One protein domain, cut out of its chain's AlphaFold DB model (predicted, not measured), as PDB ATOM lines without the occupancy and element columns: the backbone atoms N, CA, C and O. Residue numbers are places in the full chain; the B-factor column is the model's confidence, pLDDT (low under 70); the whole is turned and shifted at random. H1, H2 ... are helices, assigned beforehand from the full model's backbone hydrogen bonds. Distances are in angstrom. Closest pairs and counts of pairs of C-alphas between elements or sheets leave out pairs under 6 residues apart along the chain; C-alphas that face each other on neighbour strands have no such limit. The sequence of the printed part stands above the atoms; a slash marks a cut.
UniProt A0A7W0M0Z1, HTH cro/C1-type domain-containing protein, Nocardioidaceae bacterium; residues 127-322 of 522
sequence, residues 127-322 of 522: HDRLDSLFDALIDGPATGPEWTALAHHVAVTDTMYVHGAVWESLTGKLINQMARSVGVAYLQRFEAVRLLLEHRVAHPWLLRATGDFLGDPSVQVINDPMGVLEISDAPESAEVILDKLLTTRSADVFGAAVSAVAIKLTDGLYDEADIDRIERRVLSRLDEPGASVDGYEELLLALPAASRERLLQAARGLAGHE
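This is residues 127 to 322 of the 522 residues of the protein "HTH cro/C1-type domain-containing protein" of Nocardioidaceae bacterium (UniProt A0A7W0M0Z1). The chain is wound in stacked turns, a helical solenoid in which hairpin follows hairpin from one end of a rod to the other. H2, H4, H6, H8 and H10 lie side by side in one layer, while H1, H3, H5, H7 and H9 follow one another in a second layer with some steep turns between them, and H11 packs on H9 at the far end. H6 sits near the middle of the rod, and H1 and H11 are at its two ends. The printed part has 196 residues with eleven named helices, H1 to H11 in order along the chain, and no named strand; the class is all helix. The whole is compact by its radius of gyration of the C-alphas, 19.1 A, with spans of 63 by 29 by 26 A.

The longest helices by residues are H4, residues 183 to 198, 23.5 A from first to last C-alpha, and H8, residues 251 to 266, 23.0 A. C-alpha 183, where H4 begins, is at (-14.871, 36.434, -2.463). Before H4 come H1, residues 127 to 139, H2, residues 144 to 156, and H3, residues 164 to 178, which is 20.8 A long. H1 begins with C-alpha 127 at (0.122, 11.104, -10.086). Between H4 and H8 come H5, residues 203 to 215, H6, residues 223 to 230, and H7, residues 235 to 247. After H8 come H9, residues 272 to 286, 21.1 A long, H10, residues 297 to 302, and H11, residues 305 to 314, which ends with C-alpha 314 at (4.574, 69.718, -5.837).

H4 touches H2 at a shallow tilt of 19 degrees, the same way, and their closest C-alphas, those of Thr 148 and Ala 192, are 4.9 A apart. H3 and H4 form a hairpin at a shallow tilt of 34.6 degrees, only just short of steep; their closest C-alphas are those of Met 178 and Arg 189, 5.5 A apart. H1 and H2 form a hairpin too, at a steep tilt of 43 degrees, with the C-alphas of Leu 133 and Leu 150 closest at 6.0 A. H3 touches H5 at a steep tilt of 56 degrees, the same way, closest at the C-alphas of Gly 172 and Ala 209, 5.1 A. H4 and H6 are close but not clearly touching, with the C-alphas of Val 193 and Val 228 closest at 7.5 A. H6 touches H8 at a shallow tilt of 31 degrees, the same way, with the C-alphas of Glu 230 and Ala 260 closest at 5.3 A. H8 touches H10, again at 31 degrees and the same way, closest at the C-alphas of Ala 262 and Leu 299, 4.5 A. H7 touches H9 with residues 242 to 246 alone, and the C-alphas of Leu 246 and Arg 281 are closest at 6.5 A. H9 and H11 touch at a shallow tilt of 15 degrees, the same way, with the C-alphas of Leu 283 and Leu 311 closest at 6.7 A. H10 and H11, a hairpin, only just touch, with 3 pairs of C-alphas within 8 A, the closest those of Leu 300 and Arg 308 at 5.4 A. H1 and H4 are apart, as are, for instance, H2 and H6. Every O i to N i+4 pair is within hydrogen-bond range in H1, H2, H3, H4, H5, H7, H8, H9, H10 and H11; in H6 it is 3 of 4.

The C-alphas farthest apart, those of Asp 128 and Gly 317, are 64.2 A apart. The printed part has no cut, and no link is long. The mean pLDDT of the printed part is 92.7, and no printed residue is under 70.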
ATOM      1  N   HIS A 127       0.067  10.773  -8.662       91.44
ATOM      2  CA  HIS A 127       0.122  11.104 -10.086       91.44
ATOM      3  C   HIS A 127      -1.244  10.968 -10.763       91.44
ATOM      4  O   HIS A 127      -1.653  11.898 -11.446       91.44
ATOM      5  N   ASP A 128      -2.006   9.909 -10.468       94.44
ATOM      6  CA  ASP A 128      -3.374   9.749 -10.988       94.44
ATOM      7  C   ASP A 128      -4.273  10.929 -10.587       94.44
ATOM      8  O   ASP A 128      -5.105  11.405 -11.368       94.44
ATOM      9  N   ARG A 129      -4.098  11.441  -9.360       94.62
ATOM     10  CA  ARG A 129      -4.812  12.627  -8.886       94.62
ATOM     11  C   ARG A 129      -4.357  13.895  -9.599       94.62
ATOM     12  O   ARG A 129      -5.206  14.727  -9.912       94.62
ATOM     13  N   LEU A 130      -3.056  14.058  -9.821       94.25
ATOM     14  CA  LEU A 130      -2.501  15.191 -10.557       94.25
ATOM     15  C   LEU A 130      -3.013  15.216 -12.004       94.25
ATOM     16  O   LEU A 130      -3.497  16.256 -12.445       94.25
ATOM     17  N   ASP A 131      -3.003  14.078 -12.695       92.94
ATOM     18  CA  ASP A 131      -3.521  13.942 -14.062       92.94
ATOM     19  C   ASP A 131      -5.020  14.263 -14.114       92.94
ATOM     20  O   ASP A 131      -5.453  15.106 -14.897       92.94
ATOM     21  N   SER A 132      -5.802  13.718 -13.174       94.00
ATOM     22  CA  SER A 132      -7.235  14.028 -13.063       94.00
ATOM     23  C   SER A 132      -7.507  15.523 -12.841       94.00
ATOM     24  O   SER A 132      -8.524  16.045 -13.299       94.00
ATOM     25  N   LEU A 133      -6.630  16.226 -12.112       95.31
ATOM     26  CA  LEU A 133      -6.743  17.672 -11.897       95.31
ATOM     27  C   LEU A 133      -6.399  18.458 -13.164       95.31
ATOM     28  O   LEU A 133      -7.079  19.445 -13.447       95.31
ATOM     29  N   PHE A 134      -5.388  18.040 -13.929       94.75
ATOM     30  CA  PHE A 134      -5.104  18.635 -15.235       94.75
ATOM     31  C   PHE A 134      -6.293  18.467 -16.181       94.75
ATOM     32  O   PHE A 134      -6.775  19.470 -16.704       94.75
ATOM     33  N   ASP A 135      -6.826  17.254 -16.324       91.94
ATOM     34  CA  ASP A 135      -7.979  16.974 -17.188       91.94
ATOM     35  C   ASP A 135      -9.200  17.820 -16.786       91.94
ATOM     36  O   ASP A 135      -9.809  18.504 -17.615       91.94
ATOM     37  N   ALA A 136      -9.515  17.866 -15.485       92.25
ATOM     38  CA  ALA A 136     -10.625  18.664 -14.966       92.25
ATOM     39  C   ALA A 136     -10.445  20.170 -15.212       92.25
ATOM     40  O   ALA A 136     -11.413  20.875 -15.502       92.25
ATOM     41  N   LEU A 137      -9.221  20.692 -15.110       94.12
ATOM     42  CA  LEU A 137      -8.954  22.119 -15.286       94.12
ATOM     43  C   LEU A 137      -8.809  22.524 -16.752       94.12
ATOM     44  O   LEU A 137      -9.097  23.677 -17.074       94.12
ATOM     45  N   ILE A 138      -8.420  21.615 -17.644       91.25
ATOM     46  CA  ILE A 138      -8.369  21.863 -19.089       91.25
ATOM     47  C   ILE A 138      -9.796  21.854 -19.646       91.25
ATOM     48  O   ILE A 138     -10.281  22.899 -20.096       91.25
ATOM     49  N   ASP A 139     -10.506  20.736 -19.496       85.94
ATOM     50  CA  ASP A 139     -11.788  20.495 -20.171       85.94
ATOM     51  C   ASP A 139     -13.009  20.879 -19.327       85.94
ATOM     52  O   ASP A 139     -14.081  21.193 -19.851       85.94
ATOM     53  N   GLY A 140     -12.864  20.861 -18.004       82.06
ATOM     54  CA  GLY A 140     -13.970  21.006 -17.068       82.06
ATOM     55  C   GLY A 140     -14.216  22.430 -16.548       82.06
ATOM     56  O   GLY A 140     -13.496  23.398 -16.866       82.06
ATOM     57  N   PRO A 141     -15.269  22.574 -15.718       73.12
ATOM     58  CA  PRO A 141     -15.587  23.809 -15.018       73.12
ATOM     59  C   PRO A 141     -14.583  24.018 -13.880       73.12
ATOM     60  O   PRO A 141     -14.850  23.679 -12.739       73.12
ATOM     61  N   ALA A 142     -13.423  24.583 -14.205       86.00
ATOM     62  CA  ALA A 142     -12.333  24.801 -13.262       86.00
ATOM     63  C   ALA A 142     -12.766  25.615 -12.027       86.00
ATOM     64  O   ALA A 142     -12.957  26.832 -12.128       86.00
ATOM     65  N   THR A 143     -12.923  24.954 -10.878       91.75
ATOM     66  CA  THR A 143     -13.348  25.557  -9.602       91.75
ATOM     67  C   THR A 143     -12.164  26.081  -8.785       91.75
ATOM     68  O   THR A 143     -11.017  25.681  -8.990       91.75
ATOM     69  N   GLY A 144     -12.421  26.972  -7.820       91.12
ATOM     70  CA  GLY A 144     -11.391  27.458  -6.893       91.12
ATOM     71  C   GLY A 144     -10.663  26.325  -6.149       91.12
ATOM     72  O   GLY A 144      -9.433  26.287  -6.187       91.12
ATOM     73  N   PRO A 145     -11.378  25.364  -5.527       91.12
ATOM     74  CA  PRO A 145     -10.754  24.226  -4.857       91.12
ATOM     75  C   PRO A 145      -9.873  23.358  -5.765       91.12
ATOM     76  O   PRO A 145      -8.829  22.889  -5.316       91.12
ATOM     77  N   GLU A 146     -10.260  23.142  -7.026       94.12
ATOM     78  CA  GLU A 146      -9.452  22.372  -7.986       94.12
ATOM     79  C   GLU A 146      -8.171  23.114  -8.365       94.12
ATOM     80  O   GLU A 146      -7.106  22.500  -8.383       94.12
ATOM     81  N   TRP A 147      -8.244  24.433  -8.577       95.75
ATOM     82  CA  TRP A 147      -7.058  25.263  -8.806       95.75
ATOM     83  C   TRP A 147      -6.074  25.196  -7.641       95.75
ATOM     84  O   TRP A 147      -4.881  24.970  -7.850       95.75
ATOM     85  N   THR A 148      -6.567  25.357  -6.412       92.69
ATOM     86  CA  THR A 148      -5.729  25.255  -5.211       92.69
ATOM     87  C   THR A 148      -5.139  23.848  -5.073       92.69
ATOM     88  O   THR A 148      -3.955  23.704  -4.779       92.69
ATOM     89  N   ALA A 149      -5.927  22.799  -5.331       92.88
ATOM     90  CA  ALA A 149      -5.454  21.418  -5.278       92.88
ATOM     91  C   ALA A 149      -4.363  21.137  -6.322       92.88
ATOM     92  O   ALA A 149      -3.344  20.545  -5.966       92.88
ATOM     93  N   LEU A 150      -4.535  21.585  -7.571       95.31
ATOM     94  CA  LEU A 150      -3.512  21.456  -8.609       95.31
ATOM     95  C   LEU A 150      -2.231  22.175  -8.187       95.31
ATOM     96  O   LEU A 150      -1.162  21.572  -8.191       95.31
ATOM     97  N   ALA A 151      -2.340  23.441  -7.782       93.88
ATOM     98  CA  ALA A 151      -1.186  24.235  -7.387       93.88
ATOM     99  C   ALA A 151      -0.441  23.616  -6.196       93.88
ATOM    100  O   ALA A 151       0.787  23.628  -6.174       93.88
ATOM    101  N   HIS A 152      -1.159  23.004  -5.247       92.25
ATOM    102  CA  HIS A 152      -0.530  22.225  -4.189       92.25
ATOM    103  C   HIS A 152       0.292  21.058  -4.752       92.25
ATOM    104  O   HIS A 152       1.448  20.899  -4.357       92.25
ATOM    105  N   HIS A 153      -0.279  20.231  -5.636       93.62
ATOM    106  CA  HIS A 153       0.427  19.062  -6.182       93.62
ATOM    107  C   HIS A 153       1.659  19.496  -6.982       93.62
ATOM    108  O   HIS A 153       2.740  18.947  -6.783       93.62
ATOM    109  N   VAL A 154       1.513  20.538  -7.806       93.25
ATOM    110  CA  VAL A 154       2.614  21.125  -8.579       93.25
ATOM    111  C   VAL A 154       3.717  21.653  -7.663       93.25
ATOM    112  O   VAL A 154       4.889  21.396  -7.903       93.25
ATOM    113  N   ALA A 155       3.370  22.356  -6.583       90.31
ATOM    114  CA  ALA A 155       4.359  22.943  -5.682       90.31
ATOM    115  C   ALA A 155       5.198  21.904  -4.917       90.31
ATOM    116  O   ALA A 155       6.317  22.218  -4.503       90.31
ATOM    117  N   VAL A 156       4.676  20.688  -4.713       89.75
ATOM    118  CA  VAL A 156       5.397  19.582  -4.051       89.75
ATOM    119  C   VAL A 156       6.305  18.822  -5.024       89.75
ATOM    120  O   VAL A 156       7.282  18.207  -4.602       89.75
ATOM    121  N   THR A 157       6.041  18.887  -6.327       87.94
ATOM    122  CA  THR A 157       6.931  18.321  -7.345       87.94
ATOM    123  C   THR A 157       7.985  19.344  -7.759       87.94
ATOM    124  O   THR A 157       7.671  20.300  -8.453       87.94
ATOM    125  N   ASP A 158       9.252  19.147  -7.390       79.00
ATOM    126  CA  ASP A 158      10.320  20.102  -7.746       79.00
ATOM    127  C   ASP A 158      10.573  20.189  -9.267       79.00
ATOM    128  O   ASP A 158      11.018  21.214  -9.795       79.00
ATOM    129  N   THR A 159      10.291  19.105  -9.994       79.44
ATOM    130  CA  THR A 159      10.354  19.057 -11.456       79.44
ATOM    131  C   THR A 159       9.228  18.203 -12.011       79.44
ATOM    132  O   THR A 159       9.039  17.072 -11.569       79.44
ATOM    133  N   MET A 160       8.546  18.707 -13.036       86.88
ATOM    134  CA  MET A 160       7.599  17.937 -13.836       86.88
ATOM    135  C   MET A 160       7.742  18.288 -15.313       86.88
ATOM    136  O   MET A 160       8.107  19.415 -15.659       86.88
ATOM    137  N   TYR A 161       7.446  17.322 -16.179       87.62
ATOM    138  CA  TYR A 161       7.325  17.558 -17.609       87.62
ATOM    139  C   TYR A 161       5.846  17.619 -17.977       87.62
ATOM    140  O   TYR A 161       5.137  16.622 -17.898       87.62
ATOM    141  N   VAL A 162       5.404  18.800 -18.394       89.94
ATOM    142  CA  VAL A 162       4.079  19.044 -18.962       89.94
ATOM    143  C   VAL A 162       4.304  19.816 -20.255       89.94
ATOM    144  O   VAL A 162       5.147  20.716 -20.309       89.94
ATOM    145  N   HIS A 163       3.596  19.433 -21.318       92.75
ATOM    146  CA  HIS A 163       3.770  20.050 -22.629       92.75
ATOM    147  C   HIS A 163       3.465  21.557 -22.565       92.75
ATOM    148  O   HIS A 163       2.492  21.965 -21.936       92.75
ATOM    149  N   GLY A 164       4.262  22.395 -23.239       92.69
ATOM    150  CA  GLY A 164       4.139  23.859 -23.140       92.69
ATOM    151  C   GLY A 164       2.739  24.390 -23.473       92.69
ATOM    152  O   GLY A 164       2.224  25.241 -22.761       92.69
ATOM    153  N   ALA A 165       2.079  23.804 -24.478       94.81
ATOM    154  CA  ALA A 165       0.700  24.151 -24.841       94.81
ATOM    155  C   ALA A 165      -0.314  23.932 -23.698       94.81
ATOM    156  O   ALA A 165      -1.295  24.666 -23.591       94.81
ATOM    157  N   VAL A 166      -0.076  22.943 -22.828       95.00
ATOM    158  CA  VAL A 166      -0.919  22.706 -21.648       95.00
ATOM    159  C   VAL A 166      -0.703  23.816 -20.629       95.00
ATOM    160  O   VAL A 166      -1.679  24.378 -20.139       95.00
ATOM    161  N   TRP A 167       0.553  24.187 -20.355       95.38
ATOM    162  CA  TRP A 167       0.852  25.301 -19.455       95.38
ATOM    163  C   TRP A 167       0.257  26.618 -19.941       95.38
ATOM    164  O   TRP A 167      -0.379  27.306 -19.156       95.38
ATOM    165  N   GLU A 168       0.420  26.935 -21.223       95.44
ATOM    166  CA  GLU A 168      -0.122  28.145 -21.843       95.44
ATOM    167  C   GLU A 168      -1.648  28.232 -21.702       95.44
ATOM    168  O   GLU A 168      -2.179  29.234 -21.220       95.44
ATOM    169  N   SER A 169      -2.356  27.152 -22.048       95.00
ATOM    170  CA  SER A 169      -3.811  27.081 -21.899       95.00
ATOM    171  C   SER A 169      -4.238  27.222 -20.434       95.00
ATOM    172  O   SER A 169      -5.187  27.942 -20.113       95.00
ATOM    173  N   LEU A 170      -3.535  26.541 -19.528       96.19
ATOM    174  CA  LEU A 170      -3.873  26.496 -18.114       96.19
ATOM    175  C   LEU A 170      -3.637  27.847 -17.420       96.19
ATOM    176  O   LEU A 170      -4.531  28.339 -16.731       96.19
ATOM    177  N   THR A 171      -2.471  28.475 -17.603       96.62
ATOM    178  CA  THR A 171      -2.167  29.772 -16.977       96.62
ATOM    179  C   THR A 171      -3.026  30.887 -17.562       96.62
ATOM    180  O   THR A 171      -3.524  31.718 -16.803       96.62
ATOM    181  N   GLY A 172      -3.305  30.859 -18.872       96.06
ATOM    182  CA  GLY A 172      -4.263  31.764 -19.508       96.06
ATOM    183  C   GLY A 172      -5.663  31.655 -18.894       96.06
ATOM    184  O   GLY A 172      -6.257  32.665 -18.510       96.06
ATOM    185  N   LYS A 173      -6.172  30.425 -18.719       96.12
ATOM    186  CA  LYS A 173      -7.465  30.166 -18.059       96.12
ATOM    187  C   LYS A 173      -7.460  30.630 -16.600       96.12
ATOM    188  O   LYS A 173      -8.427  31.259 -16.171       96.12
ATOM    189  N   LEU A 174      -6.386  30.374 -15.848       97.31
ATOM    190  CA  LEU A 174      -6.263  30.779 -14.445       97.31
ATOM    191  C   LEU A 174      -6.286  32.303 -14.278       97.31
ATOM    192  O   LEU A 174      -7.106  32.799 -13.509       97.31
ATOM    193  N   ILE A 175      -5.448  33.045 -15.012       97.12
ATOM    194  CA  ILE A 175      -5.408  34.518 -14.948       97.12
ATOM    195  C   ILE A 175      -6.769  35.106 -15.324       97.12
ATOM    196  O   ILE A 175      -7.308  35.952 -14.606       97.12
ATOM    197  N   ASN A 176      -7.375  34.598 -16.400       95.50
ATOM    198  CA  ASN A 176      -8.684  35.044 -16.858       95.50
ATOM    199  C   ASN A 176      -9.800  34.809 -15.826       95.50
ATOM    200  O   ASN A 176     -10.655  35.675 -15.621       95.50
ATOM    201  N   GLN A 177      -9.816  33.640 -15.182       95.88
ATOM    202  CA  GLN A 177     -10.807  33.331 -14.156       95.88
ATOM    203  C   GLN A 177     -10.545  34.092 -12.858       95.88
ATOM    204  O   GLN A 177     -11.497  34.568 -12.243       95.88
ATOM    205  N   MET A 178      -9.284  34.221 -12.438       96.75
ATOM    206  CA  MET A 178      -8.889  34.964 -11.241       96.75
ATOM    207  C   MET A 178      -9.353  36.420 -11.333       96.75
ATOM    208  O   MET A 178     -10.039  36.879 -10.426       96.75
ATOM    209  N   ALA A 179      -9.088  37.095 -12.456       95.75
ATOM    210  CA  ALA A 179      -9.490  38.484 -12.696       95.75
ATOM    211  C   ALA A 179     -11.016  38.710 -12.624       95.75
ATOM    212  O   ALA A 179     -11.495  39.821 -12.416       95.75
ATOM    213  N   ARG A 180     -11.818  37.657 -12.804       96.06
ATOM    214  CA  ARG A 180     -13.285  37.725 -12.720       96.06
ATOM    215  C   ARG A 180     -13.835  37.044 -11.476       96.06
ATOM    216  O   ARG A 180     -15.049  36.914 -11.333       96.06
ATOM    217  N   SER A 181     -12.977  36.556 -10.589       95.94
ATOM    218  CA  SER A 181     -13.416  35.855  -9.392       95.94
ATOM    219  C   SER A 181     -13.786  36.827  -8.282       95.94
ATOM    220  O   SER A 181     -13.277  37.940  -8.217       95.94
ATOM    221  N   VAL A 182     -14.667  36.399  -7.377       93.69
ATOM    222  CA  VAL A 182     -15.060  37.203  -6.207       93.69
ATOM    223  C   VAL A 182     -15.040  36.382  -4.922       93.69
ATOM    224  O   VAL A 182     -15.243  35.163  -4.933       93.69
ATOM    225  N   GLY A 183     -14.834  37.054  -3.789       91.19
ATOM    226  CA  GLY A 183     -14.871  36.434  -2.463       91.19
ATOM    227  C   GLY A 183     -13.884  35.268  -2.317       91.19
ATOM    228  O   GLY A 183     -12.731  35.361  -2.719       91.19
ATOM    229  N   VAL A 184     -14.340  34.144  -1.754       90.88
ATOM    230  CA  VAL A 184     -13.480  32.964  -1.515       90.88
ATOM    231  C   VAL A 184     -12.936  32.366  -2.819       90.88
ATOM    232  O   VAL A 184     -11.787  31.941  -2.856       90.88
ATOM    233  N   ALA A 185     -13.717  32.386  -3.905       92.94
ATOM    234  CA  ALA A 185     -13.285  31.854  -5.200       92.94
ATOM    235  C   ALA A 185     -12.111  32.647  -5.800       92.94
ATOM    236  O   ALA A 185     -11.271  32.072  -6.494       92.94
ATOM    237  N   TYR A 186     -12.046  33.953  -5.510       94.69
ATOM    238  CA  TYR A 186     -10.896  34.793  -5.840       94.69
ATOM    239  C   TYR A 186      -9.675  34.384  -5.026       94.69
ATOM    240  O   TYR A 186      -8.640  34.078  -5.609       94.69
ATOM    241  N   LEU A 187      -9.818  34.286  -3.700       93.62
ATOM    242  CA  LEU A 187      -8.705  33.933  -2.816       93.62
ATOM    243  C   LEU A 187      -8.079  32.582  -3.185       93.62
ATOM    244  O   LEU A 187      -6.861  32.468  -3.219       93.62
ATOM    245  N   GLN A 188      -8.892  31.581  -3.527       93.69
ATOM    246  CA  GLN A 188      -8.415  30.251  -3.928       93.69
ATOM    247  C   GLN A 188      -7.620  30.258  -5.241       93.69
ATOM    248  O   GLN A 188      -6.618  29.551  -5.365       93.69
ATOM    249  N   ARG A 189      -8.041  31.065  -6.224       95.81
ATOM    250  CA  ARG A 189      -7.325  31.200  -7.503       95.81
ATOM    251  C   ARG A 189      -6.079  32.056  -7.370       95.81
ATOM    252  O   ARG A 189      -5.046  31.690  -7.917       95.81
ATOM    253  N   PHE A 190      -6.152  33.146  -6.613       94.19
ATOM    254  CA  PHE A 190      -4.984  33.963  -6.310       94.19
ATOM    255  C   PHE A 190      -3.929  33.144  -5.551       94.19
ATOM    256  O   PHE A 190      -2.747  33.203  -5.871       94.19
ATOM    257  N   GLU A 191      -4.353  32.283  -4.622       91.00
ATOM    258  CA  GLU A 191      -3.473  31.340  -3.928       91.00
ATOM    259  C   GLU A 191      -2.785  30.355  -4.884       91.00
ATOM    260  O   GLU A 191      -1.583  30.099  -4.759       91.00
ATOM    261  N   ALA A 192      -3.530  29.832  -5.862       94.25
ATOM    262  CA  ALA A 192      -2.976  28.974  -6.902       94.25
ATOM    263  C   ALA A 192      -1.944  29.723  -7.762       94.25
ATOM    264  O   ALA A 192      -0.855  29.203  -7.989       94.25
ATOM    265  N   VAL A 193      -2.244  30.959  -8.172       95.31
ATOM    266  CA  VAL A 193      -1.313  31.844  -8.896       95.31
ATOM    267  C   VAL A 193      -0.018  32.025  -8.110       95.31
ATOM    268  O   VAL A 193       1.053  31.767  -8.649       95.31
ATOM    269  N   ARG A 194      -0.102  32.383  -6.825       91.31
ATOM    270  CA  ARG A 194       1.076  32.558  -5.959       91.31
ATOM    271  C   ARG A 194       1.970  31.315  -5.921       91.31
ATOM    272  O   ARG A 194       3.174  31.416  -6.103       91.31
ATOM    273  N   LEU A 195       1.381  30.136  -5.722       90.81
ATOM    274  CA  LEU A 195       2.129  28.871  -5.682       90.81
ATOM    275  C   LEU A 195       2.797  28.537  -7.018       90.81
ATOM    276  O   LEU A 195       3.910  28.019  -7.049       90.81
ATOM    277  N   LEU A 196       2.116  28.824  -8.127       92.88
ATOM    278  CA  LEU A 196       2.653  28.590  -9.461       92.88
ATOM    279  C   LEU A 196       3.739  29.608  -9.840       92.88
ATOM    280  O   LEU A 196       4.635  29.246 -10.600       92.88
ATOM    281  N   LEU A 197       3.706  30.832  -9.298       91.75
ATOM    282  CA  LEU A 197       4.794  31.805  -9.453       91.75
ATOM    283  C   LEU A 197       6.095  31.335  -8.791       91.75
ATOM    284  O   LEU A 197       7.164  31.603  -9.323       91.75
ATOM    285  N   GLU A 198       6.032  30.606  -7.678       88.44
ATOM    286  CA  GLU A 198       7.242  30.053  -7.047       88.44
ATOM    287  C   GLU A 198       7.758  28.789  -7.735       88.44
ATOM    288  O   GLU A 198       8.909  28.380  -7.566       88.44
ATOM    289  N   HIS A 199       6.912  28.134  -8.530       90.56
ATOM    290  CA  HIS A 199       7.293  26.910  -9.202       90.56
ATOM    291  C   HIS A 199       8.096  27.207 -10.475       90.56
ATOM    292  O   HIS A 199       7.567  27.711 -11.468       90.56
ATOM    293  N   ARG A 200       9.367  26.784 -10.487       90.94
ATOM    294  CA  ARG A 200      10.343  27.040 -11.566       90.94
ATOM    295  C   ARG A 200       9.816  26.787 -12.984       90.94
ATOM    296  O   ARG A 200      10.174  27.517 -13.901       90.94
ATOM    297  N   VAL A 201       9.008  25.741 -13.187       92.12
ATOM    298  CA  VAL A 201       8.480  25.396 -14.524       92.12
ATOM    299  C   VAL A 201       7.239  26.214 -14.881       92.12
ATOM    300  O   VAL A 201       7.061  26.541 -16.048       92.12
ATOM    301  N   ALA A 202       6.385  26.543 -13.908       93.19
ATOM    302  CA  ALA A 202       5.102  27.203 -14.164       93.19
ATOM    303  C   ALA A 202       5.244  28.732 -14.243       93.19
ATOM    304  O   ALA A 202       4.544  29.374 -15.026       93.19
ATOM    305  N   HIS A 203       6.194  29.295 -13.492       92.75
ATOM    306  CA  HIS A 203       6.440  30.730 -13.382       92.75
ATOM    307  C   HIS A 203       6.502  31.476 -14.733       92.75
ATOM    308  O   HIS A 203       5.730  32.423 -14.909       92.75
ATOM    309  N   PRO A 204       7.305  31.057 -15.740       93.12
ATOM    310  CA  PRO A 204       7.398  31.799 -17.000       93.12
ATOM    311  C   PRO A 204       6.078  31.840 -17.786       93.12
ATOM    312  O   PRO A 204       5.778  32.831 -18.452       93.12
ATOM    313  N   TRP A 205       5.275  30.777 -17.703       95.56
ATOM    314  CA  TRP A 205       3.971  30.698 -18.368       95.56
ATOM    315  C   TRP A 205       2.932  31.584 -17.697       95.56
ATOM    316  O   TRP A 205       2.052  32.120 -18.368       95.56
ATOM    317  N   LEU A 206       3.032  31.740 -16.379       95.50
ATOM    318  CA  LEU A 206       2.143  32.602 -15.623       95.50
ATOM    319  C   LEU A 206       2.469  34.080 -15.862       95.50
ATOM    320  O   LEU A 206       1.553  34.857 -16.116       95.50
ATOM    321  N   LEU A 207       3.754  34.456 -15.889       93.75
ATOM    322  CA  LEU A 207       4.165  35.814 -16.263       93.75
ATOM    323  C   LEU A 207       3.755  36.165 -17.696       93.75
ATOM    324  O   LEU A 207       3.216  37.246 -17.926       93.75
ATOM    325  N   ARG A 208       3.950  35.243 -18.652       94.00
ATOM    326  CA  ARG A 208       3.504  35.445 -20.038       94.00
ATOM    327  C   ARG A 208       1.991  35.644 -20.115       94.00
ATOM    328  O   ARG A 208       1.558  36.639 -20.680       94.00
ATOM    329  N   ALA A 209       1.205  34.761 -19.498       96.12
ATOM    330  CA  ALA A 209      -0.253  34.874 -19.495       96.12
ATOM    331  C   ALA A 209      -0.737  36.199 -18.881       96.12
ATOM    332  O   ALA A 209      -1.665  36.817 -19.399       96.12
ATOM    333  N   THR A 210      -0.089  36.667 -17.810       95.62
ATOM    334  CA  THR A 210      -0.365  37.981 -17.210       95.62
ATOM    335  C   THR A 210      -0.032  39.125 -18.168       95.62
ATOM    336  O   THR A 210      -0.837  40.042 -18.332       95.62
ATOM    337  N   GLY A 211       1.126  39.064 -18.834       91.44
ATOM    338  CA  GLY A 211       1.540  40.044 -19.839       91.44
ATOM    339  C   GLY A 211       0.585  40.109 -21.032       91.44
ATOM    340  O   GLY A 211       0.151  41.199 -21.398       91.44
ATOM    341  N   ASP A 212       0.195  38.957 -21.580       92.50
ATOM    342  CA  ASP A 212      -0.756  38.850 -22.691       92.50
ATOM    343  C   ASP A 212      -2.136  39.395 -22.296       92.50
ATOM    344  O   ASP A 212      -2.758  40.142 -23.053       92.50
ATOM    345  N   PHE A 213      -2.595  39.091 -21.075       94.44
ATOM    346  CA  PHE A 213      -3.858  39.602 -20.547       94.44
ATOM    347  C   PHE A 213      -3.852  41.134 -20.412       94.44
ATOM    348  O   PHE A 213      -4.808  41.795 -20.814       94.44
ATOM    349  N   LEU A 214      -2.768  41.707 -19.878       91.31
ATOM    350  CA  LEU A 214      -2.581  43.160 -19.756       91.31
ATOM    351  C   LEU A 214      -2.244  43.846 -21.093       91.31
ATOM    352  O   LEU A 214      -2.296  45.075 -21.186       91.31
ATOM    353  N   GLY A 215      -1.862  43.073 -22.109       88.81
ATOM    354  CA  GLY A 215      -1.573  43.542 -23.461       88.81
ATOM    355  C   GLY A 215      -2.823  43.819 -24.297       88.81
ATOM    356  O   GLY A 215      -2.733  44.550 -25.281       88.81
ATOM    357  N   ASP A 216      -3.983  43.284 -23.904       90.56
ATOM    358  CA  ASP A 216      -5.262  43.527 -24.572       90.56
ATOM    359  C   ASP A 216      -5.683  45.008 -24.428       90.56
ATOM    360  O   ASP A 216      -5.964  45.460 -23.313       90.56
ATOM    361  N   PRO A 217      -5.782  45.782 -25.529       87.44
ATOM    362  CA  PRO A 217      -6.156  47.199 -25.476       87.44
ATOM    363  C   PRO A 217      -7.530  47.459 -24.849       87.44
ATOM    364  O   PRO A 217      -7.788  48.563 -24.358       87.44
ATOM    365  N   SER A 218      -8.403  46.449 -24.857       90.44
ATOM    366  CA  SER A 218      -9.776  46.520 -24.360       90.44
ATOM    367  C   SER A 218      -9.928  45.954 -22.946       90.44
ATOM    368  O   SER A 218     -11.052  45.891 -22.444       90.44
ATOM    369  N   VAL A 219      -8.829  45.571 -22.279       91.94
ATOM    370  CA  VAL A 219      -8.848  44.985 -20.932       91.94
ATOM    371  C   VAL A 219      -9.630  45.850 -19.937       91.94
ATOM    372  O   VAL A 219      -9.404  47.060 -19.798       91.94
ATOM    373  N   GLN A 220     -10.574  45.217 -19.235       93.12
ATOM    374  CA  GLN A 220     -11.434  45.884 -18.248       93.12
ATOM    375  C   GLN A 220     -11.037  45.590 -16.800       93.12
ATOM    376  O   GLN A 220     -11.417  46.345 -15.910       93.12
ATOM    377  N   VAL A 221     -10.255  44.536 -16.552       94.00
ATOM    378  CA  VAL A 221      -9.768  44.184 -15.213       94.00
ATOM    379  C   VAL A 221      -8.251  44.303 -15.177       94.00
ATOM    380  O   VAL A 221      -7.569  43.551 -15.854       94.00
ATOM    381  N   ILE A 222      -7.716  45.244 -14.403       92.44
ATOM    382  CA  ILE A 222      -6.268  45.520 -14.385       92.44
ATOM    383  C   ILE A 222      -5.641  45.185 -13.034       92.44
ATOM    384  O   ILE A 222      -4.551  44.621 -13.002       92.44
ATOM    385  N   ASN A 223      -6.329  45.495 -11.933       91.38
ATOM    386  CA  ASN A 223      -5.746  45.411 -10.593       91.38
ATOM    387  C   ASN A 223      -5.286  43.996 -10.227       91.38
ATOM    388  O   ASN A 223      -4.169  43.844  -9.755       91.38
ATOM    389  N   ASP A 224      -6.090  42.958 -10.487       93.62
ATOM    390  CA  ASP A 224      -5.708  41.595 -10.095       93.62
ATOM    391  C   ASP A 224      -4.534  41.040 -10.922       93.62
ATOM    392  O   ASP A 224      -3.590  40.539 -10.314       93.62
ATOM    393  N   PRO A 225      -4.504  41.153 -12.270       94.44
ATOM    394  CA  PRO A 225      -3.306  40.808 -13.042       94.44
ATOM    395  C   PRO A 225      -2.078  41.660 -12.687       94.44
ATOM    396  O   PRO A 225      -0.973  41.128 -12.644       94.44
ATOM    397  N   MET A 226      -2.246  42.957 -12.396       94.12
ATOM    398  CA  MET A 226      -1.146  43.802 -11.907       94.12
ATOM    399  C   MET A 226      -0.616  43.285 -10.563       94.12
ATOM    400  O   MET A 226       0.593  43.175 -10.384       94.12
ATOM    401  N   GLY A 227      -1.517  42.865  -9.672       93.00
ATOM    402  CA  GLY A 227      -1.186  42.227  -8.401       93.00
ATOM    403  C   GLY A 227      -0.386  40.930  -8.552       93.00
ATOM    404  O   GLY A 227       0.347  40.573  -7.641       93.00
ATOM    405  N   VAL A 228      -0.458  40.232  -9.694       94.56
ATOM    406  CA  VAL A 228       0.409  39.067  -9.983       94.56
ATOM    407  C   VAL A 228       1.853  39.495 -10.237       94.56
ATOM    408  O   VAL A 228       2.776  38.830  -9.774       94.56
ATOM    409  N   LEU A 229       2.056  40.599 -10.961       93.81
ATOM    410  CA  LEU A 229       3.390  41.162 -11.189       93.81
ATOM    411  C   LEU A 229       3.959  41.744  -9.893       93.81
ATOM    412  O   LEU A 229       5.132  41.560  -9.585       93.81
ATOM    413  N   GLU A 230       3.110  42.406  -9.111       91.69
ATOM    414  CA  GLU A 230       3.455  42.999  -7.819       91.69
ATOM    415  C   GLU A 230       4.069  41.975  -6.857       91.69
ATOM    416  O   GLU A 230       5.084  42.257  -6.230       91.69
ATOM    417  N   ILE A 231       3.520  40.763  -6.796       89.81
ATOM    418  CA  ILE A 231       3.938  39.732  -5.832       89.81
ATOM    419  C   ILE A 231       5.047  38.805  -6.347       89.81
ATOM    420  O   ILE A 231       5.429  37.872  -5.650       89.81
ATOM    421  N   SER A 232       5.474  38.971  -7.599       90.75
ATOM    422  CA  SER A 232       6.516  38.144  -8.210       90.75
ATOM    423  C   SER A 232       7.888  38.736  -7.920       90.75
ATOM    424  O   SER A 232       8.153  39.859  -8.324       90.75
ATOM    425  N   ASP A 233       8.809  37.990  -7.320       87.12
ATOM    426  CA  ASP A 233      10.165  38.503  -7.044       87.12
ATOM    427  C   ASP A 233      11.075  38.551  -8.285       87.12
ATOM    428  O   ASP A 233      12.256  38.889  -8.200       87.12
ATOM    429  N   ALA A 234      10.545  38.203  -9.461       87.81
ATOM    430  CA  ALA A 234      11.286  38.229 -10.711       87.81
ATOM    431  C   ALA A 234      11.581  39.683 -11.135       87.81
ATOM    432  O   ALA A 234      10.633  40.472 -11.237       87.81
ATOM    433  N   PRO A 235      12.841  40.056 -11.442       89.38
ATOM    434  CA  PRO A 235      13.184  41.398 -11.925       89.38
ATOM    435  C   PRO A 235      12.354  41.840 -13.139       89.38
ATOM    436  O   PRO A 235      11.931  42.992 -13.224       89.38
ATOM    437  N   GLU A 236      12.018  40.907 -14.031       90.31
ATOM    438  CA  GLU A 236      11.202  41.159 -15.221       90.31
ATOM    439  C   GLU A 236       9.797  41.679 -14.867       90.31
ATOM    440  O   GLU A 236       9.197  42.435 -15.630       90.31
ATOM    441  N   SER A 237       9.258  41.314 -13.697       93.00
ATOM    442  CA  SER A 237       7.968  41.833 -13.225       93.00
ATOM    443  C   SER A 237       8.042  43.328 -12.896       93.00
ATOM    444  O   SER A 237       7.159  44.094 -13.293       93.00
ATOM    445  N   ALA A 238       9.123  43.757 -12.237       94.06
ATOM    446  CA  ALA A 238       9.366  45.147 -11.873       94.06
ATOM    447  C   ALA A 238       9.583  46.017 -13.121       94.06
ATOM    448  O   ALA A 238       9.053  47.132 -13.186       94.06
ATOM    449  N   GLU A 239      10.280  45.492 -14.134       93.19
ATOM    450  CA  GLU A 239      10.461  46.148 -15.434       93.19
ATOM    451  C   GLU A 239       9.127  46.376 -16.158       93.19
ATOM    452  O   GLU A 239       8.870  47.481 -16.642       93.19
ATOM    453  N   VAL A 240       8.243  45.369 -16.195       92.50
ATOM    454  CA  VAL A 240       6.917  45.498 -16.825       92.50
ATOM    455  C   VAL A 240       6.063  46.540 -16.102       92.50
ATOM    456  O   VAL A 240       5.436  47.376 -16.754       92.50
ATOM    457  N   ILE A 241       6.042  46.527 -14.767       95.31
ATOM    458  CA  ILE A 241       5.307  47.519 -13.967       95.31
ATOM    459  C   ILE A 241       5.825  48.934 -14.267       95.31
ATOM    460  O   ILE A 241       5.032  49.850 -14.519       95.31
ATOM    461  N   LEU A 242       7.148  49.109 -14.292       96.00
ATOM    462  CA  LEU A 242       7.775  50.397 -14.566       96.00
ATOM    463  C   LEU A 242       7.484  50.876 -15.995       96.00
ATOM    464  O   LEU A 242       7.120  52.038 -16.184       96.00
ATOM    465  N   ASP A 243       7.565  50.001 -17.000       94.50
ATOM    466  CA  ASP A 243       7.183  50.330 -18.377       94.50
ATOM    467  C   ASP A 243       5.737  50.836 -18.448       94.50
ATOM    468  O   ASP A 243       5.479  51.898 -19.026       94.50
ATOM    469  N   LYS A 244       4.794  50.148 -17.790       93.12
ATOM    470  CA  LYS A 244       3.394  50.589 -17.745       93.12
ATOM    471  C   LYS A 244       3.246  51.956 -17.082       93.12
ATOM    472  O   LYS A 244       2.544  52.797 -17.644       93.12
ATOM    473  N   LEU A 245       3.914  52.214 -15.953       95.19
ATOM    474  CA  LEU A 245       3.887  53.524 -15.284       95.19
ATOM    475  C   LEU A 245       4.352  54.649 -16.226       95.19
ATOM    476  O   LEU A 245       3.740  55.723 -16.305       95.19
ATOM    477  N   LEU A 246       5.444  54.402 -16.950       95.56
ATOM    478  CA  LEU A 246       6.097  55.406 -17.783       95.56
ATOM    479  C   LEU A 246       5.365  55.651 -19.107       95.56
ATOM    480  O   LEU A 246       5.294  56.797 -19.554       95.56
ATOM    481  N   THR A 247       4.802  54.613 -19.727       92.00
ATOM    482  CA  THR A 247       4.271  54.691 -21.100       92.00
ATOM    483  C   THR A 247       2.754  54.820 -21.176       92.00
ATOM    484  O   THR A 247       2.230  55.327 -22.176       92.00
ATOM    485  N   THR A 248       2.016  54.400 -20.143       89.38
ATOM    486  CA  THR A 248       0.556  54.351 -20.234       89.38
ATOM    487  C   THR A 248      -0.083  55.739 -20.285       89.38
ATOM    488  O   THR A 248       0.314  56.691 -19.599       89.38
ATOM    489  N   ARG A 249      -1.151  55.832 -21.082       85.19
ATOM    490  CA  ARG A 249      -2.081  56.971 -21.108       85.19
ATOM    491  C   ARG A 249      -3.384  56.679 -20.363       85.19
ATOM    492  O   ARG A 249      -4.160  57.599 -20.132       85.19
ATOM    493  N   SER A 250      -3.629  55.421 -19.990       85.19
ATOM    494  CA  SER A 250      -4.811  55.031 -19.222       85.19
ATOM    495  C   SER A 250      -4.624  55.419 -17.759       85.19
ATOM    496  O   SER A 250      -3.662  54.979 -17.135       85.19
ATOM    497  N   ALA A 251      -5.544  56.217 -17.213       85.31
ATOM    498  CA  ALA A 251      -5.522  56.610 -15.803       85.31
ATOM    499  C   ALA A 251      -5.632  55.398 -14.857       85.31
ATOM    500  O   ALA A 251      -5.009  55.387 -13.803       85.31
ATOM    501  N   ASP A 252      -6.364  54.360 -15.268       85.75
ATOM    502  CA  ASP A 252      -6.558  53.129 -14.492       85.75
ATOM    503  C   ASP A 252      -5.271  52.290 -14.433       85.75
ATOM    504  O   ASP A 252      -4.786  51.944 -13.361       85.75
ATOM    505  N   VAL A 253      -4.633  52.069 -15.592       89.38
ATOM    506  CA  VAL A 253      -3.328  51.380 -15.654       89.38
ATOM    507  C   VAL A 253      -2.263  52.180 -14.908       89.38
ATOM    508  O   VAL A 253      -1.418  51.588 -14.248       89.38
ATOM    509  N   PHE A 254      -2.304  53.512 -15.002       90.81
ATOM    510  CA  PHE A 254      -1.383  54.377 -14.275       90.81
ATOM    511  C   PHE A 254      -1.556  54.225 -12.760       90.81
ATOM    512  O   PHE A 254      -0.571  53.974 -12.077       90.81
ATOM    513  N   GLY A 255      -2.788  54.306 -12.247       90.75
ATOM    514  CA  GLY A 255      -3.073  54.115 -10.822       90.75
ATOM    515  C   GLY A 255      -2.645  52.735 -10.315       90.75
ATOM    516  O   GLY A 255      -1.956  52.646  -9.302       90.75
ATOM    517  N   ALA A 256      -2.962  51.669 -11.057       91.94
ATOM    518  CA  ALA A 256      -2.531  50.312 -10.716       91.94
ATOM    519  C   ALA A 256      -0.996  50.172 -10.707       91.94
ATOM    520  O   ALA A 256      -0.434  49.556  -9.803       91.94
ATOM    521  N   ALA A 257      -0.309  50.774 -11.684       94.62
ATOM    522  CA  ALA A 257       1.150  50.758 -11.749       94.62
ATOM    523  C   ALA A 257       1.791  51.565 -10.608       94.62
ATOM    524  O   ALA A 257       2.801  51.133 -10.070       94.62
ATOM    525  N   VAL A 258       1.209  52.699 -10.198       95.38
ATOM    526  CA  VAL A 258       1.680  53.486  -9.043       95.38
ATOM    527  C   VAL A 258       1.656  52.653  -7.761       95.38
ATOM    528  O   VAL A 258       2.660  52.616  -7.048       95.38
ATOM    529  N   SER A 259       0.545  51.960  -7.481       93.00
ATOM    530  CA  SER A 259       0.440  51.083  -6.307       93.00
ATOM    531  C   SER A 259       1.452  49.935  -6.364       93.00
ATOM    532  O   SER A 259       2.183  49.718  -5.401       93.00
ATOM    533  N   ALA A 260       1.575  49.265  -7.515       94.69
ATOM    534  CA  ALA A 260       2.523  48.165  -7.682       94.69
ATOM    535  C   ALA A 260       3.990  48.624  -7.554       94.69
ATOM    536  O   ALA A 260       4.805  47.938  -6.936       94.69
ATOM    537  N   VAL A 261       4.330  49.813  -8.071       96.12
ATOM    538  CA  VAL A 261       5.662  50.414  -7.901       96.12
ATOM    539  C   VAL A 261       5.976  50.672  -6.432       96.12
ATOM    540  O   VAL A 261       7.096  50.410  -6.005       96.12
ATOM    541  N   ALA A 262       5.018  51.163  -5.645       94.94
ATOM    542  CA  ALA A 262       5.240  51.431  -4.224       94.94
ATOM    543  C   ALA A 262       5.640  50.164  -3.443       94.94
ATOM    544  O   ALA A 262       6.498  50.212  -2.557       94.94
ATOM    545  N   ILE A 263       5.066  49.019  -3.808       92.12
ATOM    546  CA  ILE A 263       5.391  47.728  -3.197       92.12
ATOM    547  C   ILE A 263       6.781  47.264  -3.640       92.12
ATOM    548  O   ILE A 263       7.646  47.055  -2.794       92.12
ATOM    549  N   LYS A 264       7.061  47.279  -4.947       94.00
ATOM    550  CA  LYS A 264       8.387  46.947  -5.499       94.00
ATOM    551  C   LYS A 264       9.523  47.832  -4.973       94.00
ATOM    552  O   LYS A 264      10.643  47.357  -4.797       94.00
ATOM    553  N   LEU A 265       9.242  49.105  -4.690       94.19
ATOM    554  CA  LEU A 265      10.176  50.011  -4.017       94.19
ATOM    555  C   LEU A 265      10.487  49.547  -2.590       94.19
ATOM    556  O   LEU A 265      11.644  49.574  -2.181       94.19
ATOM    557  N   THR A 266       9.467  49.111  -1.849       90.50
ATOM    558  CA  THR A 266       9.633  48.594  -0.482       90.50
ATOM    559  C   THR A 266      10.457  47.302  -0.471       90.50
ATOM    560  O   THR A 266      11.271  47.113   0.431       90.50
ATOM    561  N   ASP A 267      10.313  46.475  -1.508       89.19
ATOM    562  CA  ASP A 267      11.066  45.226  -1.687       89.19
ATOM    563  C   ASP A 267      12.503  45.448  -2.208       89.19
ATOM    564  O   ASP A 267      13.287  44.506  -2.306       89.19
ATOM    565  N   GLY A 268      12.879  46.691  -2.541       91.94
ATOM    566  CA  GLY A 268      14.216  47.027  -3.036       91.94
ATOM    567  C   GLY A 268      14.487  46.586  -4.478       91.94
ATOM    568  O   GLY A 268      15.644  46.409  -4.854       91.94
ATOM    569  N   LEU A 269      13.438  46.411  -5.288       94.00
ATOM    570  CA  LEU A 269      13.531  45.945  -6.680       94.00
ATOM    571  C   LEU A 269      13.760  47.068  -7.707       94.00
ATOM    572  O   LEU A 269      13.790  46.797  -8.905       94.00
ATOM    573  N   TYR A 270      13.945  48.308  -7.254       95.50
ATOM    574  CA  TYR A 270      14.297  49.452  -8.096       95.50
ATOM    575  C   TYR A 270      15.564  50.132  -7.591       95.50
ATOM    576  O   TYR A 270      15.747  50.313  -6.385       95.50
ATOM    577  N   ASP A 271      16.420  50.535  -8.527       95.31
ATOM    578  CA  ASP A 271      17.627  51.297  -8.232       95.31
ATOM    579  C   ASP A 271      17.360  52.816  -8.167       95.31
ATOM    580  O   ASP A 271      16.237  53.299  -8.344       95.31
ATOM    581  N   GLU A 272      18.410  53.597  -7.896       96.00
ATOM    582  CA  GLU A 272      18.314  55.060  -7.826       96.00
ATOM    583  C   GLU A 272      17.848  55.691  -9.150       96.00
ATOM    584  O   GLU A 272      17.109  56.676  -9.131       96.00
ATOM    585  N   ALA A 273      18.235  55.128 -10.301       96.75
ATOM    586  CA  ALA A 273      17.858  55.657 -11.607       96.75
ATOM    587  C   ALA A 273      16.372  55.413 -11.906       96.75
ATOM    588  O   ALA A 273      15.706  56.269 -12.502       96.75
ATOM    589  N   ASP A 274      15.837  54.275 -11.470       96.94
ATOM    590  CA  ASP A 274      14.419  53.958 -11.568       96.94
ATOM    591  C   ASP A 274      13.574  54.822 -10.631       96.94
ATOM    592  O   ASP A 274      12.570  55.382 -11.082       96.94
ATOM    593  N   ILE A 275      14.009  55.035  -9.383       97.06
ATOM    594  CA  ILE A 275      13.355  55.967  -8.442       97.06
ATOM    595  C   ILE A 275      13.234  57.364  -9.064       97.06
ATOM    596  O   ILE A 275      12.158  57.965  -9.069       97.06
ATOM    597  N   ASP A 276      14.313  57.847  -9.670       97.31
ATOM    598  CA  ASP A 276      14.366  59.118 -10.387       97.31
ATOM    599  C   ASP A 276      13.359  59.194 -11.552       97.31
ATOM    600  O   ASP A 276      12.743  60.236 -11.810       97.31
ATOM    601  N   ARG A 277      13.185  58.096 -12.300       97.81
ATOM    602  CA  ARG A 277      12.218  58.007 -13.410       97.81
ATOM    603  C   ARG A 277      10.781  57.999 -12.897       97.81
ATOM    604  O   ARG A 277       9.945  58.698 -13.475       97.81
ATOM    605  N   ILE A 278      10.514  57.247 -11.831       97.62
ATOM    606  CA  ILE A 278       9.215  57.187 -11.150       97.62
ATOM    607  C   ILE A 278       8.834  58.587 -10.665       97.62
ATOM    608  O   ILE A 278       7.766  59.090 -11.016       97.62
ATOM    609  N   GLU A 279       9.734  59.252  -9.936       97.31
ATOM    610  CA  GLU A 279       9.508  60.591  -9.400       97.31
ATOM    611  C   GLU A 279       9.180  61.594 -10.515       97.31
ATOM    612  O   GLU A 279       8.148  62.264 -10.459       97.31
ATOM    613  N   ARG A 280      10.003  61.657 -11.574       97.06
ATOM    614  CA  ARG A 280       9.760  62.558 -12.716       97.06
ATOM    615  C   ARG A 280       8.408  62.309 -13.376       97.06
ATOM    616  O   ARG A 280       7.734  63.260 -13.772       97.06
ATOM    617  N   ARG A 281       8.005  61.043 -13.516       96.50
ATOM    618  CA  ARG A 281       6.724  60.695 -14.136       96.50
ATOM    619  C   ARG A 281       5.540  61.135 -13.278       96.50
ATOM    620  O   ARG A 281       4.572  61.649 -13.834       96.50
ATOM    621  N   VAL A 282       5.621  60.956 -11.960       96.06
ATOM    622  CA  VAL A 282       4.567  61.376 -11.024       96.06
ATOM    623  C   VAL A 282       4.485  62.899 -10.941       96.06
ATOM    624  O   VAL A 282       3.391  63.442 -11.062       96.06
ATOM    625  N   LEU A 283       5.618  63.604 -10.854       95.62
ATOM    626  CA  LEU A 283       5.655  65.072 -10.915       95.62
ATOM    627  C   LEU A 283       4.998  65.598 -12.197       95.62
ATOM    628  O   LEU A 283       4.107  66.436 -12.133       95.62
ATOM    629  N   SER A 284       5.347  65.020 -13.350       94.25
ATOM    630  CA  SER A 284       4.727  65.387 -14.626       94.25
ATOM    631  C   SER A 284       3.210  65.185 -14.644       94.25
ATOM    632  O   SER A 284       2.546  65.880 -15.406       94.25
ATOM    633  N   ARG A 285       2.661  64.236 -13.873       93.06
ATOM    634  CA  ARG A 285       1.208  64.045 -13.742       93.06
ATOM    635  C   ARG A 285       0.573  65.055 -12.797       93.06
ATOM    636  O   ARG A 285      -0.536  65.491 -13.067       93.06
ATOM    637  N   LEU A 286       1.261  65.423 -11.717       93.44
ATOM    638  CA  LEU A 286       0.800  66.456 -10.785       93.44
ATOM    639  C   LEU A 286       0.743  67.846 -11.442       93.44
ATOM    640  O   LEU A 286      -0.088  68.662 -11.053       93.44
ATOM    641  N   ASP A 287       1.559  68.081 -12.472       93.06
ATOM    642  CA  ASP A 287       1.555  69.314 -13.269       93.06
ATOM    643  C   ASP A 287       0.427  69.376 -14.328       93.06
ATOM    644  O   ASP A 287       0.216  70.420 -14.954       93.06
ATOM    645  N   GLU A 288      -0.305  68.279 -14.578       91.12
ATOM    646  CA  GLU A 288      -1.391  68.260 -15.567       91.12
ATOM    647  C   GLU A 288      -2.622  69.059 -15.074       91.12
ATOM    648  O   GLU A 288      -2.978  69.015 -13.893       91.12
ATOM    649  N   PRO A 289      -3.346  69.776 -15.960       86.62
ATOM    650  CA  PRO A 289      -4.575  70.466 -15.574       86.62
ATOM    651  C   PRO A 289      -5.612  69.499 -14.987       86.62
ATOM    652  O   PRO A 289      -6.005  68.533 -15.639       86.62
ATOM    653  N   GLY A 290      -6.090  69.789 -13.776       83.31
ATOM    654  CA  GLY A 290      -7.050  68.930 -13.076       83.31
ATOM    655  C   GLY A 290      -6.425  67.707 -12.399       83.31
ATOM    656  O   GLY A 290      -7.155  66.772 -12.071       83.31
ATOM    657  N   ALA A 291      -5.103  67.699 -12.191       87.00
ATOM    658  CA  ALA A 291      -4.428  66.666 -11.419       87.00
ATOM    659  C   ALA A 291      -5.043  66.490 -10.019       87.00
ATOM    660  O   ALA A 291      -5.418  67.455  -9.348       87.00
ATOM    661  N   SER A 292      -5.103  65.234  -9.580       85.56
ATOM    662  CA  SER A 292      -5.444  64.841  -8.214       85.56
ATOM    663  C   SER A 292      -4.244  64.150  -7.582       85.56
ATOM    664  O   SER A 292      -3.422  63.558  -8.288       85.56
ATOM    665  N   VAL A 293      -4.157  64.217  -6.256       89.88
ATOM    666  CA  VAL A 293      -3.164  63.467  -5.481       89.88
ATOM    667  C   VAL A 293      -3.643  62.070  -5.073       89.88
ATOM    668  O   VAL A 293      -2.873  61.312  -4.481       89.88
ATOM    669  N   ASP A 294      -4.902  61.740  -5.365       85.62
ATOM    670  CA  ASP A 294      -5.509  60.462  -5.000       85.62
ATOM    671  C   ASP A 294      -4.709  59.284  -5.578       85.62
ATOM    672  O   ASP A 294      -4.479  59.205  -6.787       85.62
ATOM    673  N   GLY A 295      -4.337  58.329  -4.722       87.69
ATOM    674  CA  GLY A 295      -3.621  57.114  -5.115       87.69
ATOM    675  C   GLY A 295      -2.097  57.187  -4.975       87.69
ATOM    676  O   GLY A 295      -1.433  56.184  -5.232       87.69
ATOM    677  N   TYR A 296      -1.525  58.321  -4.553       93.94
ATOM    678  CA  TYR A 296      -0.080  58.450  -4.305       93.94
ATOM    679  C   TYR A 296       0.340  58.173  -2.858       93.94
ATOM    680  O   TYR A 296       1.532  58.202  -2.553       93.94
ATOM    681  N   GLU A 297      -0.601  57.907  -1.954       94.19
ATOM    682  CA  GLU A 297      -0.338  57.803  -0.519       94.19
ATOM    683  C   GLU A 297       0.669  56.688  -0.199       94.19
ATOM    684  O   GLU A 297       1.638  56.906   0.528       94.19
ATOM    685  N   GLU A 298       0.482  55.502  -0.783       94.44
ATOM    686  CA  GLU A 298       1.379  54.361  -0.570       94.44
ATOM    687  C   GLU A 298       2.759  54.592  -1.194       94.44
ATOM    688  O   GLU A 298       3.777  54.268  -0.581       94.44
ATOM    689  N   LEU A 299       2.806  55.241  -2.362       95.88
ATOM    690  CA  LEU A 299       4.058  55.607  -3.018       95.88
ATOM    691  C   LEU A 299       4.893  56.554  -2.146       95.88
ATOM    692  O   LEU A 299       6.101  56.365  -2.022       95.88
ATOM    693  N   LEU A 300       4.269  57.537  -1.489       95.31
ATOM    694  CA  LEU A 300       4.985  58.430  -0.574       95.31
ATOM    695  C   LEU A 300       5.600  57.690   0.614       95.31
ATOM    696  O   LEU A 300       6.667  58.088   1.076       95.31
ATOM    697  N   LEU A 301       4.960  56.629   1.111       93.19
ATOM    698  CA  LEU A 301       5.523  55.818   2.193       93.19
ATOM    699  C   LEU A 301       6.709  54.957   1.742       93.19
ATOM    700  O   LEU A 301       7.513  54.571   2.591       93.19
ATOM    701  N   ALA A 302       6.798  54.642   0.449       94.31
ATOM    702  CA  ALA A 302       7.856  53.820  -0.131       94.31
ATOM    703  C   ALA A 302       9.060  54.638  -0.632       94.31
ATOM    704  O   ALA A 302      10.178  54.130  -0.683       94.31
ATOM    705  N   LEU A 303       8.852  55.904  -1.006       95.56
ATOM    706  CA  LEU A 303       9.907  56.744  -1.567       95.56
ATOM    707  C   LEU A 303      10.960  57.180  -0.532       95.56
ATOM    708  O   LEU A 303      10.629  57.450   0.630       95.56
ATOM    709  N   PRO A 304      12.221  57.382  -0.965       95.25
ATOM    710  CA  PRO A 304      13.227  58.057  -0.155       95.25
ATOM    711  C   PRO A 304      12.756  59.441   0.309       95.25
ATOM    712  O   PRO A 304      12.040  60.146  -0.407       95.25
ATOM    713  N   ALA A 305      13.218  59.870   1.489       94.69
ATOM    714  CA  ALA A 305      12.756  61.105   2.133       94.69
ATOM    715  C   ALA A 305      12.839  62.342   1.219       94.69
ATOM    716  O   ALA A 305      11.894  63.123   1.171       94.69
ATOM    717  N   ALA A 306      13.921  62.480   0.444       95.25
ATOM    718  CA  ALA A 306      14.108  63.609  -0.464       95.25
ATOM    719  C   ALA A 306      13.079  63.633  -1.613       95.25
ATOM    720  O   ALA A 306      12.521  64.688  -1.910       95.25
ATOM    721  N   SER A 307      12.794  62.486  -2.237       95.94
ATOM    722  CA  SER A 307      11.769  62.368  -3.289       95.94
ATOM    723  C   SER A 307      10.367  62.587  -2.723       95.94
ATOM    724  O   SER A 307       9.556  63.300  -3.312       95.94
ATOM    725  N   ARG A 308      10.097  62.044  -1.531       95.62
ATOM    726  CA  ARG A 308       8.837  62.253  -0.808       95.62
ATOM    727  C   ARG A 308       8.577  63.734  -0.523       95.62
ATOM    728  O   ARG A 308       7.473  64.213  -0.763       95.62
ATOM    729  N   GLU A 309       9.578  64.469  -0.040       95.56
ATOM    730  CA  GLU A 309       9.465  65.911   0.221       95.56
ATOM    731  C   GLU A 309       9.170  66.709  -1.053       95.56
ATOM    732  O   GLU A 309       8.300  67.583  -1.040       95.56
ATOM    733  N   ARG A 310       9.834  66.380  -2.168       96.06
ATOM    734  CA  ARG A 310       9.596  67.036  -3.463       96.06
ATOM    735  C   ARG A 310       8.186  66.780  -3.992       96.06
ATOM    736  O   ARG A 310       7.527  67.732  -4.406       96.06
ATOM    737  N   LEU A 311       7.689  65.543  -3.912       95.50
ATOM    738  CA  LEU A 311       6.308  65.226  -4.295       95.50
ATOM    739  C   LEU A 311       5.283  65.947  -3.410       95.50
ATOM    740  O   LEU A 311       4.338  66.536  -3.930       95.50
ATOM    741  N   LEU A 312       5.484  65.966  -2.088       95.56
ATOM    742  CA  LEU A 312       4.610  66.706  -1.171       95.56
ATOM    743  C   LEU A 312       4.615  68.210  -1.460       95.56
ATOM    744  O   LEU A 312       3.579  68.860  -1.341       95.56
ATOM    745  N   GLN A 313       5.761  68.774  -1.844       95.56
ATOM    746  CA  GLN A 313       5.859  70.176  -2.234       95.56
ATOM    747  C   GLN A 313       5.124  70.458  -3.549       95.56
ATOM    748  O   GLN A 313       4.416  71.462  -3.623       95.56
ATOM    749  N   ALA A 314       5.267  69.592  -4.555       95.00
ATOM    750  CA  ALA A 314       4.574  69.718  -5.837       95.00
ATOM    751  C   ALA A 314       3.051  69.566  -5.697       95.00
ATOM    752  O   ALA A 314       2.292  70.243  -6.379       95.00
ATOM    753  N   ALA A 315       2.598  68.737  -4.755       94.94
ATOM    754  CA  ALA A 315       1.185  68.532  -4.460       94.94
ATOM    755  C   ALA A 315       0.497  69.724  -3.762       94.94
ATOM    756  O   ALA A 315      -0.726  69.721  -3.602       94.94
ATOM    757  N   ARG A 316       1.244  70.746  -3.314       94.31
ATOM    758  CA  ARG A 316       0.674  71.882  -2.574       94.31
ATOM    759  C   ARG A 316      -0.356  72.634  -3.412       94.31
ATOM    760  O   ARG A 316      -0.067  73.100  -4.507       94.31
ATOM    761  N   GLY A 317      -1.540  72.825  -2.835       90.50
ATOM    762  CA  GLY A 317      -2.653  73.523  -3.485       90.50
ATOM    763  C   GLY A 317      -3.535  72.629  -4.359       90.50
ATOM    764  O   GLY A 317      -4.572  73.099  -4.821       90.50
ATOM    765  N   LEU A 318      -3.178  71.353  -4.544       93.00
ATOM    766  CA  LEU A 318      -4.066  70.367  -5.153       93.00
ATOM    767  C   LEU A 318      -5.106  69.870  -4.142       93.00
ATOM    768  O   LEU A 318      -4.862  69.812  -2.931       93.00
ATOM    769  N   ALA A 319      -6.273  69.482  -4.655       88.81
ATOM    770  CA  ALA A 319      -7.299  68.831  -3.851       88.81
ATOM    771  C   ALA A 319      -6.734  67.543  -3.225       88.81
ATOM    772  O   ALA A 319      -6.045  66.783  -3.898       88.81
ATOM    773  N   GLY A 320      -7.009  67.319  -1.937       88.50
ATOM    774  CA  GLY A 320      -6.530  66.143  -1.199       88.50
ATOM    775  C   GLY A 320      -5.118  66.263  -0.613       88.50
ATOM    776  O   GLY A 320      -4.683  65.345   0.077       88.50
ATOM    777  N   HIS A 321      -4.403  67.380  -0.816       92.88
ATOM    778  CA  HIS A 321      -3.032  67.544  -0.310       92.88
ATOM    779  C   HIS A 321      -2.899  67.347   1.211       92.88
ATOM    780  O   HIS A 321      -1.966  66.686   1.658       92.88
ATOM    781  N   GLU A 322      -3.824  67.891   2.005       91.06
ATOM    782  CA  GLU A 322      -3.798  67.729   3.467       91.06
ATOM    783  C   GLU A 322      -3.937  66.255   3.862       91.06
ATOM    784  O   GLU A 322      -3.160  65.750   4.665       91.06
TER     785      GLU A 322